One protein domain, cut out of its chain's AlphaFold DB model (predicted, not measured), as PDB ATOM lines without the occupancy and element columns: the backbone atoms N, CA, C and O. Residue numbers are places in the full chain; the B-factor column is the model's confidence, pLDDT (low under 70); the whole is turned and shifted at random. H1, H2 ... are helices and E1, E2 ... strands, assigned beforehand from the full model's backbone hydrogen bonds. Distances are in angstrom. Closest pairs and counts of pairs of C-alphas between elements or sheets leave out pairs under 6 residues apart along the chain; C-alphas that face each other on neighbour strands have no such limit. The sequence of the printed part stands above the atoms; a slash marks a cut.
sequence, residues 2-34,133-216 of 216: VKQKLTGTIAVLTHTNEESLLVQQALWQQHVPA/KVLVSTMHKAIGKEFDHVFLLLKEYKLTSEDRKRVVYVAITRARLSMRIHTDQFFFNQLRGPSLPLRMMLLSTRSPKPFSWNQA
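AT A GLANCE: This is residues 2 to 34 and 133 to 216 of the 216 residues of the protein "ATP-binding domain-containing protein" of Adhaeribacter radiodurans (UniProt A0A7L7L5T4). A small, strongly twisted sheet of four parallel strands makes the body, with H1 packed over one face along E2 and E1, and the short H2 on the opposite face, where it touches the last turns of H3. From the end of E4 a long stretch with no named element, residues 184 to 216, loops out and then runs off as a tail, whose residues 203 to 216 stick out and make the longest axis. The printed part has 117 residues, with three named helices and four named strands in the order E1 H1 E2 H2 E3 H3 E4; the sheet's order is E2 E1 E3 E4. The class is mixed, helices and strands, with 55 residues, under half, in named elements. The whole is loose, with a radius of gyration of the C-alphas of 17.0 A, and elongated, spanning 63 by 33 by 30 A.

IN THESE COORDINATES: E1, residues 10 to 14, begins at C-alpha 10 (-24.972, 36.981, 33.155). H1, residues 17 to 29, is 18.6 A long. E2 is residues 134 to 138, H2 residues 139 to 142. E3, residues 147 to 154, is 18.2 A long, and H3, residues 162 to 172, is 15.0 A. E4, residues 175 to 183, is 17.2 A long, bends by 90 degrees at residue 178 and ends at C-alpha 183 (-23.072, 20.740, 24.422).

HOW THE PARTS SIT: E2 and E4 are the edge strands. E1 and E2 are parallel at 25 degrees, with N 12 and O 135 2.7 A apart, within hydrogen-bond range. E1 and E3 are parallel at 22 degrees, with N 13 and O 151 at 2.8 A. E3 and E4 are parallel at 14 degrees, with N 152 and O 180 at 2.8 A. H1 is on the sheet at a height of 8.7 A, over E2 and E1; on the local plane it stands at 22 degrees to E1, along the strands. Its closest C-alphas to E2 are those of Ser 20 and Ser 137, 5.5 A apart. H2 is on the opposite face at a height of 8.3 A, only just over none of the strands: 2 of its C-alphas fall on E2 and 2 on E1. H2 and H3 touch, the closest C-alphas being those of Met 139 and Ala 171, 5.7 A apart. H3 only grazes the sheet, with residues 168 to 172. H1 is apart from H2 and H3. E3, H3 and E4 form a strand-helix-strand unit, two parallel neighbour strands with a helix between them in the chain; E2, H2 and E3 form a split one, with E1 between its strands. Both crossovers are right-handed. In H1 and H3 every O i to N i+4 pair is within hydrogen-bond range; H2 is too short for one.

THE WHOLE: The C-alphas farthest apart, those of Gly 144 and Ala 216, are 63.7 A apart. Without the stretches that stand free, the body spans 33 by 32 by 26 A. Residues 35 to 132 are not printed, and C-alphas 34 and 133 are 5.2 A apart across that cut. Of the links printed whole, none is long. The mean pLDDT of the printed part is 76.0; residues 2 to 5, 143 to 144 and 192 to 216 are under 70.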
ATOM      1  N   VAL A   2     -16.527  36.649  19.221       29.92
ATOM      2  CA  VAL A   2     -17.096  37.999  19.054       29.92
ATOM      3  C   VAL A   2     -17.059  38.716  20.407       29.92
ATOM      4  O   VAL A   2     -17.720  38.279  21.346       29.92
ATOM      5  N   LYS A   3     -16.259  39.788  20.510       37.34
ATOM      6  CA  LYS A   3     -16.180  40.707  21.659       37.34
ATOM      7  C   LYS A   3     -17.441  41.583  21.723       37.34
ATOM      8  O   LYS A   3     -17.368  42.792  21.549       37.34
ATOM      9  N   GLN A   4     -18.614  40.988  21.924       53.50
ATOM     10  CA  GLN A   4     -19.789  41.767  22.316       53.50
ATOM     11  C   GLN A   4     -19.769  41.917  23.831       53.50
ATOM     12  O   GLN A   4     -19.798  40.924  24.561       53.50
ATOM     13  N   LYS A   5     -19.683  43.164  24.293       65.31
ATOM     14  CA  LYS A   5     -19.810  43.508  25.705       65.31
ATOM     15  C   LYS A   5     -21.283  43.304  26.073       65.31
ATOM     16  O   LYS A   5     -22.118  44.136  25.742       65.31
ATOM     17  N   LEU A   6     -21.605  42.139  26.636       76.56
ATOM     18  CA  LEU A   6     -22.945  41.850  27.145       76.56
ATOM     19  C   LEU A   6     -23.219  42.779  28.333       76.56
ATOM     20  O   LEU A   6     -22.362  42.934  29.202       76.56
ATOM     21  N   THR A   7     -24.387  43.411  28.341       81.50
ATOM     22  CA  THR A   7     -24.847  44.299  29.413       81.50
ATOM     23  C   THR A   7     -25.963  43.619  30.182       81.50
ATOM     24  O   THR A   7     -26.801  42.966  29.572       81.50
ATOM     25  N   GLY A   8     -26.018  43.813  31.495       84.62
ATOM     26  CA  GLY A   8     -27.020  43.164  32.334       84.62
ATOM     27  C   GLY A   8     -26.453  41.975  33.101       84.62
ATOM     28  O   GLY A   8     -25.243  41.829  33.284       84.62
ATOM     29  N   THR A   9     -27.350  41.136  33.591       86.88
ATOM     30  CA  THR A   9     -27.034  39.970  34.416       86.88
ATOM     31  C   THR A   9     -26.628  38.775  33.553       86.88
ATOM     32  O   THR A   9     -27.293  38.435  32.575       86.88
ATOM     33  N   ILE A  10     -25.516  38.121  33.906       90.06
ATOM     34  CA  ILE A  10     -24.972  36.981  33.155       90.06
ATOM     35  C   ILE A  10     -24.838  35.779  34.088       90.06
ATOM     36  O   ILE A  10     -24.186  35.885  35.127       90.06
ATOM     37  N   ALA A  11     -25.384  34.631  33.690       91.75
ATOM     38  CA  ALA A  11     -25.212  33.360  34.388       91.75
ATOM     39  C   ALA A  11     -24.604  32.283  33.486       91.75
ATOM     40  O   ALA A  11     -24.947  32.169  32.311       91.75
ATOM     41  N   VAL A  12     -23.730  31.462  34.061       94.06
ATOM     42  CA  VAL A  12     -23.239  30.208  33.499       94.06
ATOM     43  C   VAL A  12     -23.764  29.065  34.358       94.06
ATOM     44  O   VAL A  12     -23.473  28.989  35.552       94.06
ATOM     45  N   LEU A  13     -24.555  28.187  33.749       94.69
ATOM     46  CA  LEU A  13     -25.223  27.077  34.415       94.69
ATOM     47  C   LEU A  13     -24.591  25.752  33.982       94.69
ATOM     48  O   LEU A  13     -24.469  25.492  32.786       94.69
ATOM     49  N   THR A  14     -24.204  24.917  34.944       95.12
ATOM     50  CA  THR A  14     -23.571  23.604  34.708       95.12
ATOM     51  C   THR A  14     -24.393  22.462  35.308       95.12
ATOM     52  O   THR A  14     -25.375  22.689  36.024       95.12
ATOM     53  N   HIS A  15     -24.016  21.211  35.043       92.50
ATOM     54  CA  HIS A  15     -24.669  20.068  35.670       92.50
ATOM     55  C   HIS A  15     -24.171  19.855  37.101       92.50
ATOM     56  O   HIS A  15     -24.993  19.703  38.012       92.50
ATOM     57  N   THR A  16     -22.850  19.876  37.302       89.25
ATOM     58  CA  THR A  16     -22.213  19.553  38.588       89.25
ATOM     59  C   THR A  16     -21.484  20.746  39.201       89.25
ATOM     60  O   THR A  16     -21.138  21.719  38.526       89.25
ATOM     61  N   ASN A  17     -21.246  20.673  40.513       83.69
ATOM     62  CA  ASN A  17     -20.473  21.681  41.241       83.69
ATOM     63  C   ASN A  17     -19.015  21.752  40.764       83.69
ATOM     64  O   ASN A  17     -18.440  22.837  40.734       83.69
ATOM     65  N   GLU A  18     -18.431  20.613  40.390       86.62
ATOM     66  CA  GLU A  18     -17.066  20.533  39.862       86.62
ATOM     67  C   GLU A  18     -16.949  21.289  38.539       86.62
ATOM     68  O   GLU A  18     -16.056  22.118  38.375       86.62
ATOM     69  N   GLU A  19     -17.907  21.100  37.628       90.56
ATOM     70  CA  GLU A  19     -17.976  21.876  36.388       90.56
ATOM     71  C   GLU A  19     -18.130  23.373  36.665       90.56
ATOM     72  O   GLU A  19     -17.462  24.185  36.027       90.56
ATOM     73  N   SER A  20     -18.972  23.753  37.636       89.56
ATOM     74  CA  SER A  20     -19.126  25.159  38.025       89.56
ATOM     75  C   SER A  20     -17.791  25.753  38.507       89.56
ATOM     76  O   SER A  20     -17.443  26.876  38.141       89.56
ATOM     77  N   LEU A  21     -17.018  25.001  39.297       84.88
ATOM     78  CA  LEU A  21     -15.702  25.428  39.778       84.88
ATOM     79  C   LEU A  21     -14.703  25.598  38.622       84.88
ATOM     80  O   LEU A  21     -14.035  26.628  38.540       84.88
ATOM     81  N   LEU A  22     -14.640  24.631  37.701       88.75
ATOM     82  CA  LEU A  22     -13.761  24.690  36.526       88.75
ATOM     83  C   LEU A  22     -14.093  25.880  35.617       88.75
ATOM     84  O   LEU A  22     -13.199  26.589  35.158       88.75
ATOM     85  N   VAL A  23     -15.383  26.142  35.395       92.06
ATOM     86  CA  VAL A  23     -15.846  27.304  34.626       92.06
ATOM     87  C   VAL A  23     -15.415  28.609  35.293       92.06
ATOM     88  O   VAL A  23     -14.918  29.502  34.609       92.06
ATOM     89  N   GLN A  24     -15.569  28.736  36.615       89.75
ATOM     90  CA  GLN A  24     -15.122  29.932  37.332       89.75
ATOM     91  C   GLN A  24     -13.615  30.155  37.159       89.75
ATOM     92  O   GLN A  24     -13.197  31.272  36.849       89.75
ATOM     93  N   GLN A  25     -12.809  29.104  37.326       82.81
ATOM     94  CA  GLN A  25     -11.358  29.177  37.151       82.81
ATOM     95  C   GLN A  25     -10.988  29.640  35.737       82.81
ATOM     96  O   GLN A  25     -10.165  30.544  35.582       82.81
ATOM     97  N   ALA A  26     -11.641  29.089  34.709       90.69
ATOM     98  CA  ALA A  26     -11.427  29.493  33.322       90.69
ATOM     99  C   ALA A  26     -11.794  30.968  33.072       90.69
ATOM    100  O   ALA A  26     -11.070  31.679  32.375       90.69
ATOM    101  N   LEU A  27     -12.887  31.461  33.666       89.19
ATOM    102  CA  LEU A  27     -13.283  32.871  33.567       89.19
ATOM    103  C   LEU A  27     -12.255  33.799  34.224       89.19
ATOM    104  O   LEU A  27     -11.868  34.803  33.627       89.19
ATOM    105  N   TRP A  28     -11.755  33.442  35.408       86.75
ATOM    106  CA  TRP A  28     -10.728  34.221  36.105       86.75
ATOM    107  C   TRP A  28      -9.411  34.291  35.334       86.75
ATOM    108  O   TRP A  28      -8.827  35.368  35.242       86.75
ATOM    109  N   GLN A  29      -8.979  33.190  34.714       87.00
ATOM    110  CA  GLN A  29      -7.799  33.179  33.837       87.00
ATOM    111  C   GLN A  29      -7.945  34.137  32.644       87.00
ATOM    112  O   GLN A  29      -6.955  34.645  32.123       87.00
ATOM    113  N   GLN A  30      -9.180  34.416  32.222       88.25
ATOM    114  CA  GLN A  30      -9.502  35.384  31.172       88.25
ATOM    115  C   GLN A  30      -9.844  36.778  31.720       88.25
ATOM    116  O   GLN A  30     -10.369  37.611  30.983       88.25
ATOM    117  N   HIS A  31      -9.543  37.048  32.995       83.31
ATOM    118  CA  HIS A  31      -9.832  38.313  33.677       83.31
ATOM    119  C   HIS A  31     -11.327  38.680  33.677       83.31
ATOM    120  O   HIS A  31     -11.694  39.851  33.782       83.31
ATOM    121  N   VAL A  32     -12.210  37.680  33.575       85.06
ATOM    122  CA  VAL A  32     -13.657  37.859  33.697       85.06
ATOM    123  C   VAL A  32     -14.047  37.616  35.155       85.06
ATOM    124  O   VAL A  32     -13.896  36.495  35.651       85.06
ATOM    125  N   PRO A  33     -14.553  38.630  35.875       81.31
ATOM    126  CA  PRO A  33     -14.927  38.460  37.268       81.31
ATOM    127  C   PRO A  33     -16.140  37.528  37.368       81.31
ATOM    128  O   PRO A  33     -17.209  37.808  36.825       81.31
ATOM    129  N   ALA A  34     -15.963  36.411  38.074       84.31
ATOM    130  CA  ALA A  34     -16.978  35.373  38.210       84.31
ATOM    131  C   ALA A  34     -17.222  34.987  39.673       84.31
ATOM    132  O   ALA A  34     -16.275  34.836  40.453       84.31
ATOM    133  N   LYS A 133     -20.517  40.982  37.350       71.94
ATOM    134  CA  LYS A 133     -19.893  39.671  37.567       71.94
ATOM    135  C   LYS A 133     -20.723  38.570  36.925       71.94
ATOM    136  O   LYS A 133     -21.946  38.565  37.026       71.94
ATOM    137  N   VAL A 134     -20.040  37.616  36.301       85.75
ATOM    138  CA  VAL A 134     -20.663  36.400  35.777       85.75
ATOM    139  C   VAL A 134     -20.993  35.479  36.945       85.75
ATOM    140  O   VAL A 134     -20.114  35.100  37.719       85.75
ATOM    141  N   LEU A 135     -22.255  35.105  37.078       88.00
ATOM    142  CA  LEU A 135     -22.659  34.085  38.030       88.00
ATOM    143  C   LEU A 135     -22.323  32.696  37.487       88.00
ATOM    144  O   LEU A 135     -22.578  32.428  36.320       88.00
ATOM    145  N   VAL A 136     -21.815  31.796  38.325       89.75
ATOM    146  CA  VAL A 136     -21.598  30.389  37.971       89.75
ATOM    147  C   VAL A 136     -22.267  29.483  39.003       89.75
ATOM    148  O   VAL A 136     -21.998  29.593  40.201       89.75
ATOM    149  N   SER A 137     -23.151  28.589  38.563       90.19
ATOM    150  CA  SER A 137     -23.852  27.644  39.443       90.19
ATOM    151  C   SER A 137     -24.285  26.384  38.702       90.19
ATOM    152  O   SER A 137     -24.253  26.321  37.475       90.19
ATOM    153  N   THR A 138     -24.788  25.392  39.436       91.38
ATOM    154  CA  THR A 138     -25.510  24.281  38.807       91.38
ATOM    155  C   THR A 138     -26.908  24.717  38.360       91.38
ATOM    156  O   THR A 138     -27.484  25.650  38.928       91.38
ATOM    157  N   MET A 139     -27.485  24.017  37.376       91.88
ATOM    158  CA  MET A 139     -28.847  24.264  36.874       91.88
ATOM    159  C   MET A 139     -29.902  24.252  37.995       91.88
ATOM    160  O   MET A 139     -30.784  25.105  38.029       91.88
ATOM    161  N   HIS A 140     -29.776  23.335  38.957       83.81
ATOM    162  CA  HIS A 140     -30.707  23.189  40.083       83.81
ATOM    163  C   HIS A 140     -30.738  24.404  41.022       83.81
ATOM    164  O   HIS A 140     -31.742  24.651  41.676       83.81
ATOM    165  N   LYS A 141     -29.653  25.180  41.091       78.31
ATOM    166  CA  LYS A 141     -29.539  26.337  41.997       78.31
ATOM    167  C   LYS A 141     -30.002  27.649  41.373       78.31
ATOM    168  O   LYS A 141     -30.020  28.669  42.050       78.31
ATOM    169  N   ALA A 142     -30.362  27.625  40.091       73.88
ATOM    170  CA  ALA A 142     -30.884  28.781  39.373       73.88
ATOM    171  C   ALA A 142     -32.421  28.885  39.436       73.88
ATOM    172  O   ALA A 142     -33.005  29.767  38.804       73.88
ATOM    173  N   ILE A 143     -33.094  27.986  40.167       69.31
ATOM    174  CA  ILE A 143     -34.557  27.979  40.309       69.31
ATOM    175  C   ILE A 143     -35.031  29.307  40.918       69.31
ATOM    176  O   ILE A 143     -34.457  29.803  41.881       69.31
ATOM    177  N   GLY A 144     -36.090  29.890  40.346       67.25
ATOM    178  CA  GLY A 144     -36.717  31.109  40.874       67.25
ATOM    179  C   GLY A 144     -35.937  32.405  40.626       67.25
ATOM    180  O   GLY A 144     -36.354  33.460  41.100       67.25
ATOM    181  N   LYS A 145     -34.830  32.353  39.876       78.94
ATOM    182  CA  LYS A 145     -34.090  33.532  39.406       78.94
ATOM    183  C   LYS A 145     -34.096  33.600  37.881       78.94
ATOM    184  O   LYS A 145     -34.266  32.584  37.212       78.94
ATOM    185  N   GLU A 146     -33.935  34.800  37.347       86.00
ATOM    186  CA  GLU A 146     -33.837  35.069  35.915       86.00
ATOM    187  C   GLU A 146     -32.618  35.953  35.657       86.00
ATOM    188  O   GLU A 146     -32.216  36.737  36.517       86.00
ATOM    189  N   PHE A 147     -32.030  35.806  34.473       88.25
ATOM    190  CA  PHE A 147     -30.832  36.507  34.035       88.25
ATOM    191  C   PHE A 147     -31.038  37.031  32.620       88.25
ATOM    192  O   PHE A 147     -31.700  36.394  31.802       88.25
ATOM    193  N   ASP A 148     -30.422  38.157  32.291       89.81
ATOM    194  CA  ASP A 148     -30.490  38.724  30.946       89.81
ATOM    195  C   ASP A 148     -29.797  37.797  29.940       89.81
ATOM    196  O   ASP A 148     -30.340  37.496  28.875       89.81
ATOM    197  N   HIS A 149     -28.643  37.242  30.317       91.31
ATOM    198  CA  HIS A 149     -27.880  36.317  29.490       91.31
ATOM    199  C   HIS A 149     -27.565  35.012  30.232       91.31
ATOM    200  O   HIS A 149     -26.955  35.029  31.299       91.31
ATOM    201  N   VAL A 150     -27.904  33.868  29.631       93.44
ATOM    202  CA  VAL A 150     -27.581  32.536  30.170       93.44
ATOM    203  C   VAL A 150     -26.661  31.776  29.219       93.44
ATOM    204  O   VAL A 150     -26.935  31.645  28.025       93.44
ATOM    205  N   PHE A 151     -25.580  31.230  29.767       94.81
ATOM    206  CA  PHE A 151     -24.715  30.249  29.127       94.81
ATOM    207  C   PHE A 151     -24.942  28.899  29.801       94.81
ATOM    208  O   PHE A 151     -24.709  28.753  30.995       94.81
ATOM    209  N   LEU A 152     -25.396  27.906  29.052       95.19
ATOM    210  CA  LEU A 152     -25.702  26.582  29.575       95.19
ATOM    211  C   LEU A 152     -24.645  25.583  29.102       95.19
ATOM    212  O   LEU A 152     -24.473  25.405  27.898       95.19
ATOM    213  N   LEU A 153     -23.950  24.936  30.036       95.12
ATOM    214  CA  LEU A 153     -22.975  23.885  29.756       95.12
ATOM    215  C   LEU A 153     -23.607  22.511  29.994       95.12
ATOM    216  O   LEU A 153     -23.940  22.156  31.122       95.12
ATOM    217  N   LEU A 154     -23.736  21.737  28.920       93.44
ATOM    218  CA  LEU A 154     -24.260  20.373  28.899       93.44
ATOM    219  C   LEU A 154     -23.176  19.427  28.371       93.44
ATOM    220  O   LEU A 154     -23.309  18.879  27.273       93.44
ATOM    221  N   LYS A 155     -22.085  19.287  29.132       90.06
ATOM    222  CA  LYS A 155     -21.018  18.321  28.851       90.06
ATOM    223  C   LYS A 155     -21.483  16.930  29.275       90.06
ATOM    224  O   LYS A 155     -21.931  16.763  30.405       90.06
ATOM    225  N   GLU A 156     -21.435  15.962  28.363       89.50
ATOM    226  CA  GLU A 156     -21.849  14.568  28.577       89.50
ATOM    227  C   GLU A 156     -23.272  14.423  29.173       89.50
ATOM    228  O   GLU A 156     -23.662  13.382  29.710       89.50
ATOM    229  N   TYR A 157     -24.099  15.471  29.064       91.12
ATOM    230  CA  TYR A 157     -25.415  15.528  29.688       91.12
ATOM    231  C   TYR A 157     -26.474  14.976  28.738       91.12
ATOM    232  O   TYR A 157     -26.958  15.660  27.838       91.12
ATOM    233  N   LYS A 158     -26.882  13.727  28.962       90.25
ATOM    234  CA  LYS A 158     -27.901  13.062  28.136       90.25
ATOM    235  C   LYS A 158     -29.323  13.425  28.580       90.25
ATOM    236  O   LYS A 158     -29.595  13.486  29.776       90.25
ATOM    237  N   LEU A 159     -30.250  13.608  27.638       89.38
ATOM    238  CA  LEU A 159     -31.677  13.867  27.904       89.38
ATOM    239  C   LEU A 159     -32.497  12.565  28.000       89.38
ATOM    240  O   LEU A 159     -33.477  12.381  27.281       89.38
ATOM    241  N   THR A 160     -32.066  11.633  28.852       89.44
ATOM    242  CA  THR A 160     -32.615  10.262  28.916       89.44
ATOM    243  C   THR A 160     -33.904  10.122  29.721       89.44
ATOM    244  O   THR A 160     -34.622   9.150  29.520       89.44
ATOM    245  N   SER A 161     -34.214  11.061  30.619       92.44
ATOM    246  CA  SER A 161     -35.423  11.035  31.452       92.44
ATOM    247  C   SER A 161     -36.153  12.376  31.439       92.44
ATOM    248  O   SER A 161     -35.548  13.418  31.167       92.44
ATOM    249  N   GLU A 162     -37.446  12.353  31.766       92.62
ATOM    250  CA  GLU A 162     -38.270  13.563  31.881       92.62
ATOM    251  C   GLU A 162     -37.722  14.540  32.925       92.62
ATOM    252  O   GLU A 162     -37.663  15.739  32.663       92.62
ATOM    253  N   ASP A 163     -37.195  14.047  34.049       90.19
ATOM    254  CA  ASP A 163     -36.557  14.905  35.052       90.19
ATOM    255  C   ASP A 163     -35.354  15.654  34.475       90.19
ATOM    256  O   ASP A 163     -35.228  16.867  34.641       90.19
ATOM    257  N   ARG A 164     -34.487  14.966  33.722       91.94
ATOM    258  CA  ARG A 164     -33.315  15.594  33.096       91.94
ATOM    259  C   ARG A 164     -33.717  16.615  32.033       91.94
ATOM    260  O   ARG A 164     -33.137  17.699  31.970       91.94
ATOM    261  N   LYS A 165     -34.749  16.314  31.238       92.56
ATOM    262  CA  LYS A 165     -35.339  17.275  30.292       92.56
ATOM    263  C   LYS A 165     -35.896  18.495  31.019       92.56
ATOM    264  O   LYS A 165     -35.635  19.620  30.599       92.56
ATOM    265  N   ARG A 166     -36.594  18.292  32.139       92.12
ATOM    266  CA  ARG A 166     -37.159  19.365  32.961       92.12
ATOM    267  C   ARG A 166     -36.079  20.270  33.541       92.12
ATOM    268  O   ARG A 166     -36.253  21.483  33.505       92.12
ATOM    269  N   VAL A 167     -34.960  19.727  34.026       91.38
ATOM    270  CA  VAL A 167     -33.840  20.546  34.528       91.38
ATOM    271  C   VAL A 167     -33.304  21.466  33.428       91.38
ATOM    272  O   VAL A 167     -33.133  22.663  33.657       91.38
ATOM    273  N   VAL A 168     -33.096  20.934  32.219       92.94
ATOM    274  CA  VAL A 168     -32.630  21.728  31.072       92.94
ATOM    275  C   VAL A 168     -33.672  22.763  30.649       92.94
ATOM    276  O   VAL A 168     -33.322  23.919  30.434       92.94
ATOM    277  N   TYR A 169     -34.954  22.399  30.605       92.19
ATOM    278  CA  TYR A 169     -36.049  23.335  30.332       92.19
ATOM    279  C   TYR A 169     -36.098  24.486  31.351       92.19
ATOM    280  O   TYR A 169     -36.191  25.657  30.980       92.19
ATOM    281  N   VAL A 170     -35.977  24.180  32.645       91.94
ATOM    282  CA  VAL A 170     -35.926  25.200  33.698       91.94
ATOM    283  C   VAL A 170     -34.717  26.107  33.493       91.94
ATOM    284  O   VAL A 170     -34.886  27.321  33.542       91.94
ATOM    285  N   ALA A 171     -33.537  25.551  33.198       92.31
ATOM    286  CA  ALA A 171     -32.330  26.330  32.921       92.31
ATOM    287  C   ALA A 171     -32.494  27.265  31.706       92.31
ATOM    288  O   ALA A 171     -32.082  28.422  31.763       92.31
ATOM    289  N   ILE A 172     -33.150  26.789  30.643       92.06
ATOM    290  CA  ILE A 172     -33.467  27.567  29.439       92.06
ATOM    291  C   ILE A 172     -34.371  28.760  29.778       92.06
ATOM    292  O   ILE A 172     -34.075  29.894  29.407       92.06
ATOM    293  N   THR A 173     -35.440  28.528  30.546       92.12
ATOM    294  CA  THR A 173     -36.402  29.578  30.935       92.12
ATOM    295  C   THR A 173     -35.848  30.600  31.931       92.12
ATOM    296  O   THR A 173     -36.561  31.530  32.289       92.12
ATOM    297  N   ARG A 174     -34.598  30.463  32.400       90.62
ATOM    298  CA  ARG A 174     -33.964  31.503  33.228       90.62
ATOM    299  C   ARG A 174     -33.466  32.689  32.392       90.62
ATOM    300  O   ARG A 174     -33.086  33.695  32.979       90.62
ATOM    301  N   ALA A 175     -33.394  32.575  31.064       92.81
ATOM    302  CA  ALA A 175     -32.854  33.613  30.184       92.81
ATOM    303  C   ALA A 175     -33.928  34.617  29.731       92.81
ATOM    304  O   ALA A 175     -34.938  34.210  29.164       92.81
ATOM    305  N   ARG A 176     -33.676  35.921  29.903       91.06
ATOM    306  CA  ARG A 176     -34.582  37.008  29.484       91.06
ATOM    307  C   ARG A 176     -34.248  37.577  28.106       91.06
ATOM    308  O   ARG A 176     -35.160  37.834  27.330       91.06
ATOM    309  N   LEU A 177     -32.961  37.790  27.799       89.94
ATOM    310  CA  LEU A 177     -32.517  38.417  26.542       89.94
ATOM    311  C   LEU A 177     -31.799  37.445  25.607       89.94
ATOM    312  O   LEU A 177     -32.046  37.449  24.405       89.94
ATOM    313  N   SER A 178     -30.875  36.626  26.116       90.50
ATOM    314  CA  SER A 178     -30.167  35.667  25.264       90.50
ATOM    315  C   SER A 178     -29.777  34.392  25.980       90.50
ATOM    316  O   SER A 178     -29.341  34.419  27.131       90.50
ATOM    317  N   MET A 179     -29.762  33.300  25.227       91.50
ATOM    318  CA  MET A 179     -29.308  32.005  25.697       91.50
ATOM    319  C   MET A 179     -28.274  31.414  24.741       91.50
ATOM    320  O   MET A 179     -28.443  31.451  23.523       91.50
ATOM    321  N   ARG A 180     -27.200  30.852  25.295       92.31
ATOM    322  CA  ARG A 180     -26.170  30.123  24.548       92.31
ATOM    323  C   ARG A 180     -25.961  28.768  25.194       92.31
ATOM    324  O   ARG A 180     -25.636  28.703  26.372       92.31
ATOM    325  N   ILE A 181     -26.124  27.699  24.425       92.25
ATOM    326  CA  ILE A 181     -25.965  26.336  24.928       92.25
ATOM    327  C   ILE A 181     -24.691  25.742  24.332       92.25
ATOM    328  O   ILE A 181     -24.517  25.735  23.116       92.25
ATOM    329  N   HIS A 182     -23.794  25.274  25.194       91.19
ATOM    330  CA  HIS A 182     -22.612  24.509  24.825       91.19
ATOM    331  C   HIS A 182     -22.842  23.053  25.208       91.19
ATOM    332  O   HIS A 182     -23.033  22.737  26.381       91.19
ATOM    333  N   THR A 183     -22.845  22.168  24.219       90.94
ATOM    334  CA  THR A 183     -23.072  20.740  24.422       90.94
ATOM    335  C   THR A 183     -22.233  19.929  23.447       90.94
ATOM    336  O   THR A 183     -21.928  20.393  22.349       90.94
ATOM    337  N   ASP A 184     -21.863  18.725  23.865       89.50
ATOM    338  CA  ASP A 184     -21.227  17.693  23.045       89.50
ATOM    339  C   ASP A 184     -22.244  16.684  22.478       89.50
ATOM    340  O   ASP A 184     -21.867  15.681  21.876       89.50
ATOM    341  N   GLN A 185     -23.542  16.944  22.662       87.50
ATOM    342  CA  GLN A 185     -24.633  16.088  22.214       87.50
ATOM    343  C   GLN A 185     -25.387  16.698  21.023       87.50
ATOM    344  O   GLN A 185     -25.464  17.913  20.854       87.50
ATOM    345  N   PHE A 186     -26.031  15.848  20.221       84.88
ATOM    346  CA  PHE A 186     -26.693  16.258  18.974       84.88
ATOM    347  C   PHE A 186     -28.198  16.536  19.097       84.88
ATOM    348  O   PHE A 186     -28.857  16.781  18.088       84.88
ATOM    349  N   PHE A 187     -28.779  16.504  20.301       83.50
ATOM    350  CA  PHE A 187     -30.238  16.601  20.460       83.50
ATOM    351  C   PHE A 187     -30.834  17.947  20.014       83.50
ATOM    352  O   PHE A 187     -32.005  17.996  19.651       83.50
ATOM    353  N   PHE A 188     -30.043  19.024  19.954       80.88
ATOM    354  CA  PHE A 188     -30.494  20.306  19.398       80.88
ATOM    355  C   PHE A 188     -30.338  20.425  17.876       80.88
ATOM    356  O   PHE A 188     -30.909  21.341  17.291       80.88
ATOM    357  N   ASN A 189     -29.637  19.503  17.206       81.00
ATOM    358  CA  ASN A 189     -29.422  19.574  15.752       81.00
ATOM    359  C   ASN A 189     -30.722  19.433  14.950       81.00
ATOM    360  O   ASN A 189     -30.793  19.849  13.797       81.00
ATOM    361  N   GLN A 190     -31.740  18.820  15.553       75.81
ATOM    362  CA  GLN A 190     -33.046  18.636  14.931       75.81
ATOM    363  C   GLN A 190     -33.919  19.897  15.020       75.81
ATOM    364  O   GLN A 190     -34.916  19.993  14.307       75.81
ATOM    365  N   LEU A 191     -33.549  20.878  15.856       70.62
ATOM    366  CA  LEU A 191     -34.268  22.143  15.950       70.62
ATOM    367  C   LEU A 191     -34.002  22.979  14.696       70.62
ATOM    368  O   LEU A 191     -32.943  23.586  14.536       70.62
ATOM    369  N   ARG A 192     -34.988  23.023  13.799       61.34
ATOM    370  CA  ARG A 192     -35.000  23.931  12.649       61.34
ATOM    371  C   ARG A 192     -35.795  25.180  13.025       61.34
ATOM    372  O   ARG A 192     -37.013  25.123  13.138       61.34
ATOM    373  N   GLY A 193     -35.100  26.292  13.242       59.78
ATOM    374  CA  GLY A 193     -35.698  27.624  13.383       59.78
ATOM    375  C   GLY A 193     -35.338  28.513  12.189       59.78
ATOM    376  O   GLY A 193     -34.373  28.202  11.483       59.78
ATOM    377  N   PRO A 194     -36.068  29.616  11.945       52.50
ATOM    378  CA  PRO A 194     -35.689  30.583  10.922       52.50
ATOM    379  C   PRO A 194     -34.328  31.193  11.292       52.50
ATOM    380  O   PRO A 194     -34.207  31.960  12.242       52.50
ATOM    381  N   SER A 195     -33.286  30.751  10.579       49.69
ATOM    382  CA  SER A 195     -31.920  31.293  10.569       49.69
ATOM    383  C   SER A 195     -31.354  31.723  11.934       49.69
ATOM    384  O   SER A 195     -30.947  32.870  12.109       49.69
ATOM    385  N   LEU A 196     -31.262  30.805  12.900       49.16
ATOM    386  CA  LEU A 196     -30.288  30.965  13.983       49.16
ATOM    387  C   LEU A 196     -28.935  30.448  13.471       49.16
ATOM    388  O   LEU A 196     -28.852  29.278  13.091       49.16
ATOM    389  N   PRO A 197     -27.871  31.269  13.419       47.09
ATOM    390  CA  PRO A 197     -26.562  30.796  12.992       47.09
ATOM    391  C   PRO A 197     -26.029  29.779  14.009       47.09
ATOM    392  O   PRO A 197     -25.531  30.138  15.078       47.09
ATOM    393  N   LEU A 198     -26.126  28.492  13.665       48.28
ATOM    394  CA  LEU A 198     -25.468  27.405  14.383       48.28
ATOM    395  C   LEU A 198     -23.960  27.548  14.186       48.28
ATOM    396  O   LEU A 198     -23.391  27.113  13.187       48.28
ATOM    397  N   ARG A 199     -23.289  28.186  15.146       49.09
ATOM    398  CA  ARG A 199     -21.830  28.251  15.155       49.09
ATOM    399  C   ARG A 199     -21.276  27.052  15.915       49.09
ATOM    400  O   ARG A 199     -21.061  27.132  17.122       49.09
ATOM    401  N   MET A 200     -21.004  25.963  15.201       44.59
ATOM    402  CA  MET A 200     -20.155  24.887  15.715       44.59
ATOM    403  C   MET A 200     -18.747  25.448  15.952       44.59
ATOM    404  O   MET A 200     -17.993  25.689  15.013       44.59
ATOM    405  N   MET A 201     -18.392  25.697  17.213       39.25
ATOM    406  CA  MET A 201     -16.992  25.860  17.593       39.25
ATOM    407  C   MET A 201     -16.448  24.478  17.930       39.25
ATOM    408  O   MET A 201     -16.621  23.997  19.047       39.25
ATOM    409  N   LEU A 202     -15.794  23.845  16.957       32.06
ATOM    410  CA  LEU A 202     -14.879  22.750  17.252       32.06
ATOM    411  C   LEU A 202     -13.742  23.351  18.079       32.06
ATOM    412  O   LEU A 202     -12.920  24.111  17.563       32.06
ATOM    413  N   LEU A 203     -13.723  23.068  19.381       31.56
ATOM    414  CA  LEU A 203     -12.524  23.279  20.177       31.56
ATOM    415  C   LEU A 203     -11.495  22.286  19.639       31.56
ATOM    416  O   LEU A 203     -11.488  21.123  20.030       31.56
ATOM    417  N   SER A 204     -10.640  22.730  18.714       30.20
ATOM    418  CA  SER A 204      -9.385  22.033  18.475       30.20
ATOM    419  C   SER A 204      -8.577  22.198  19.757       30.20
ATOM    420  O   SER A 204      -7.857  23.186  19.935       30.20
ATOM    421  N   THR A 205      -8.734  21.273  20.694       31.80
ATOM    422  CA  THR A 205      -7.704  21.050  21.689       31.80
ATOM    423  C   THR A 205      -6.478  20.644  20.882       31.80
ATOM    424  O   THR A 205      -6.362  19.527  20.387       31.80
ATOM    425  N   ARG A 206      -5.569  21.597  20.645       29.59
ATOM    426  CA  ARG A 206      -4.199  21.224  20.315       29.59
ATOM    427  C   ARG A 206      -3.748  20.422  21.524       29.59
ATOM    428  O   ARG A 206      -3.592  20.986  22.605       29.59
ATOM    429  N   SER A 207      -3.653  19.109  21.357       29.19
ATOM    430  CA  SER A 207      -2.955  18.257  22.303       29.19
ATOM    431  C   SER A 207      -1.609  18.921  22.612       29.19
ATOM    432  O   SER A 207      -0.951  19.421  21.687       29.19
ATOM    433  N   PRO A 208      -1.189  19.000  23.885       32.53
ATOM    434  CA  PRO A 208       0.189  19.347  24.169       32.53
ATOM    435  C   PRO A 208       1.046  18.330  23.414       32.53
ATOM    436  O   PRO A 208       0.828  17.123  23.546       32.53
ATOM    437  N   LYS A 209       1.964  18.806  22.565       34.12
ATOM    438  CA  LYS A 209       2.947  17.922  21.936       34.12
ATOM    439  C   LYS A 209       3.619  17.127  23.062       34.12
ATOM    440  O   LYS A 209       4.034  17.757  24.039       34.12
ATOM    441  N   PRO A 210       3.716  15.789  22.970       30.45
ATOM    442  CA  PRO A 210       4.480  15.036  23.947       30.45
ATOM    443  C   PRO A 210       5.913  15.564  23.917       30.45
ATOM    444  O   PRO A 210       6.522  15.690  22.853       30.45
ATOM    445  N   PHE A 211       6.406  15.951  25.089       31.03
ATOM    446  CA  PHE A 211       7.774  16.397  25.280       31.03
ATOM    447  C   PHE A 211       8.697  15.213  24.966       31.03
ATOM    448  O   PHE A 211       8.785  14.264  25.743       31.03
ATOM    449  N   SER A 212       9.322  15.222  23.788       28.61
ATOM    450  CA  SER A 212      10.309  14.224  23.392       28.61
ATOM    451  C   SER A 212      11.661  14.613  23.980       28.61
ATOM    452  O   SER A 212      12.325  15.516  23.472       28.61
ATOM    453  N   TRP A 213      12.084  13.926  25.036       32.94
ATOM    454  CA  TRP A 213      13.505  13.840  25.350       32.94
ATOM    455  C   TRP A 213      14.144  12.948  24.293       32.94
ATOM    456  O   TRP A 213      13.850  11.757  24.287       32.94
ATOM    457  N   ASN A 214      14.937  13.518  23.382       28.05
ATOM    458  CA  ASN A 214      16.051  12.829  22.728       28.05
ATOM    459  C   ASN A 214      16.894  13.789  21.871       28.05
ATOM    460  O   ASN A 214      16.369  14.384  20.933       28.05
ATOM    461  N   GLN A 215      18.200  13.777  22.177       31.55
ATOM    462  CA  GLN A 215      19.364  14.133  21.342       31.55
ATOM    463  C   GLN A 215      19.568  15.644  21.081       31.55
ATOM    464  O   GLN A 215      18.653  16.320  20.633       31.55
ATOM    465  N   ALA A 216      20.733  16.256  21.315       34.72
ATOM    466  CA  ALA A 216      22.067  15.798  21.711       34.72
ATOM    467  C   ALA A 216      22.821  16.949  22.405       34.72
ATOM    468  O   ALA A 216      22.404  18.114  22.206       34.72
TER     469      ALA A 216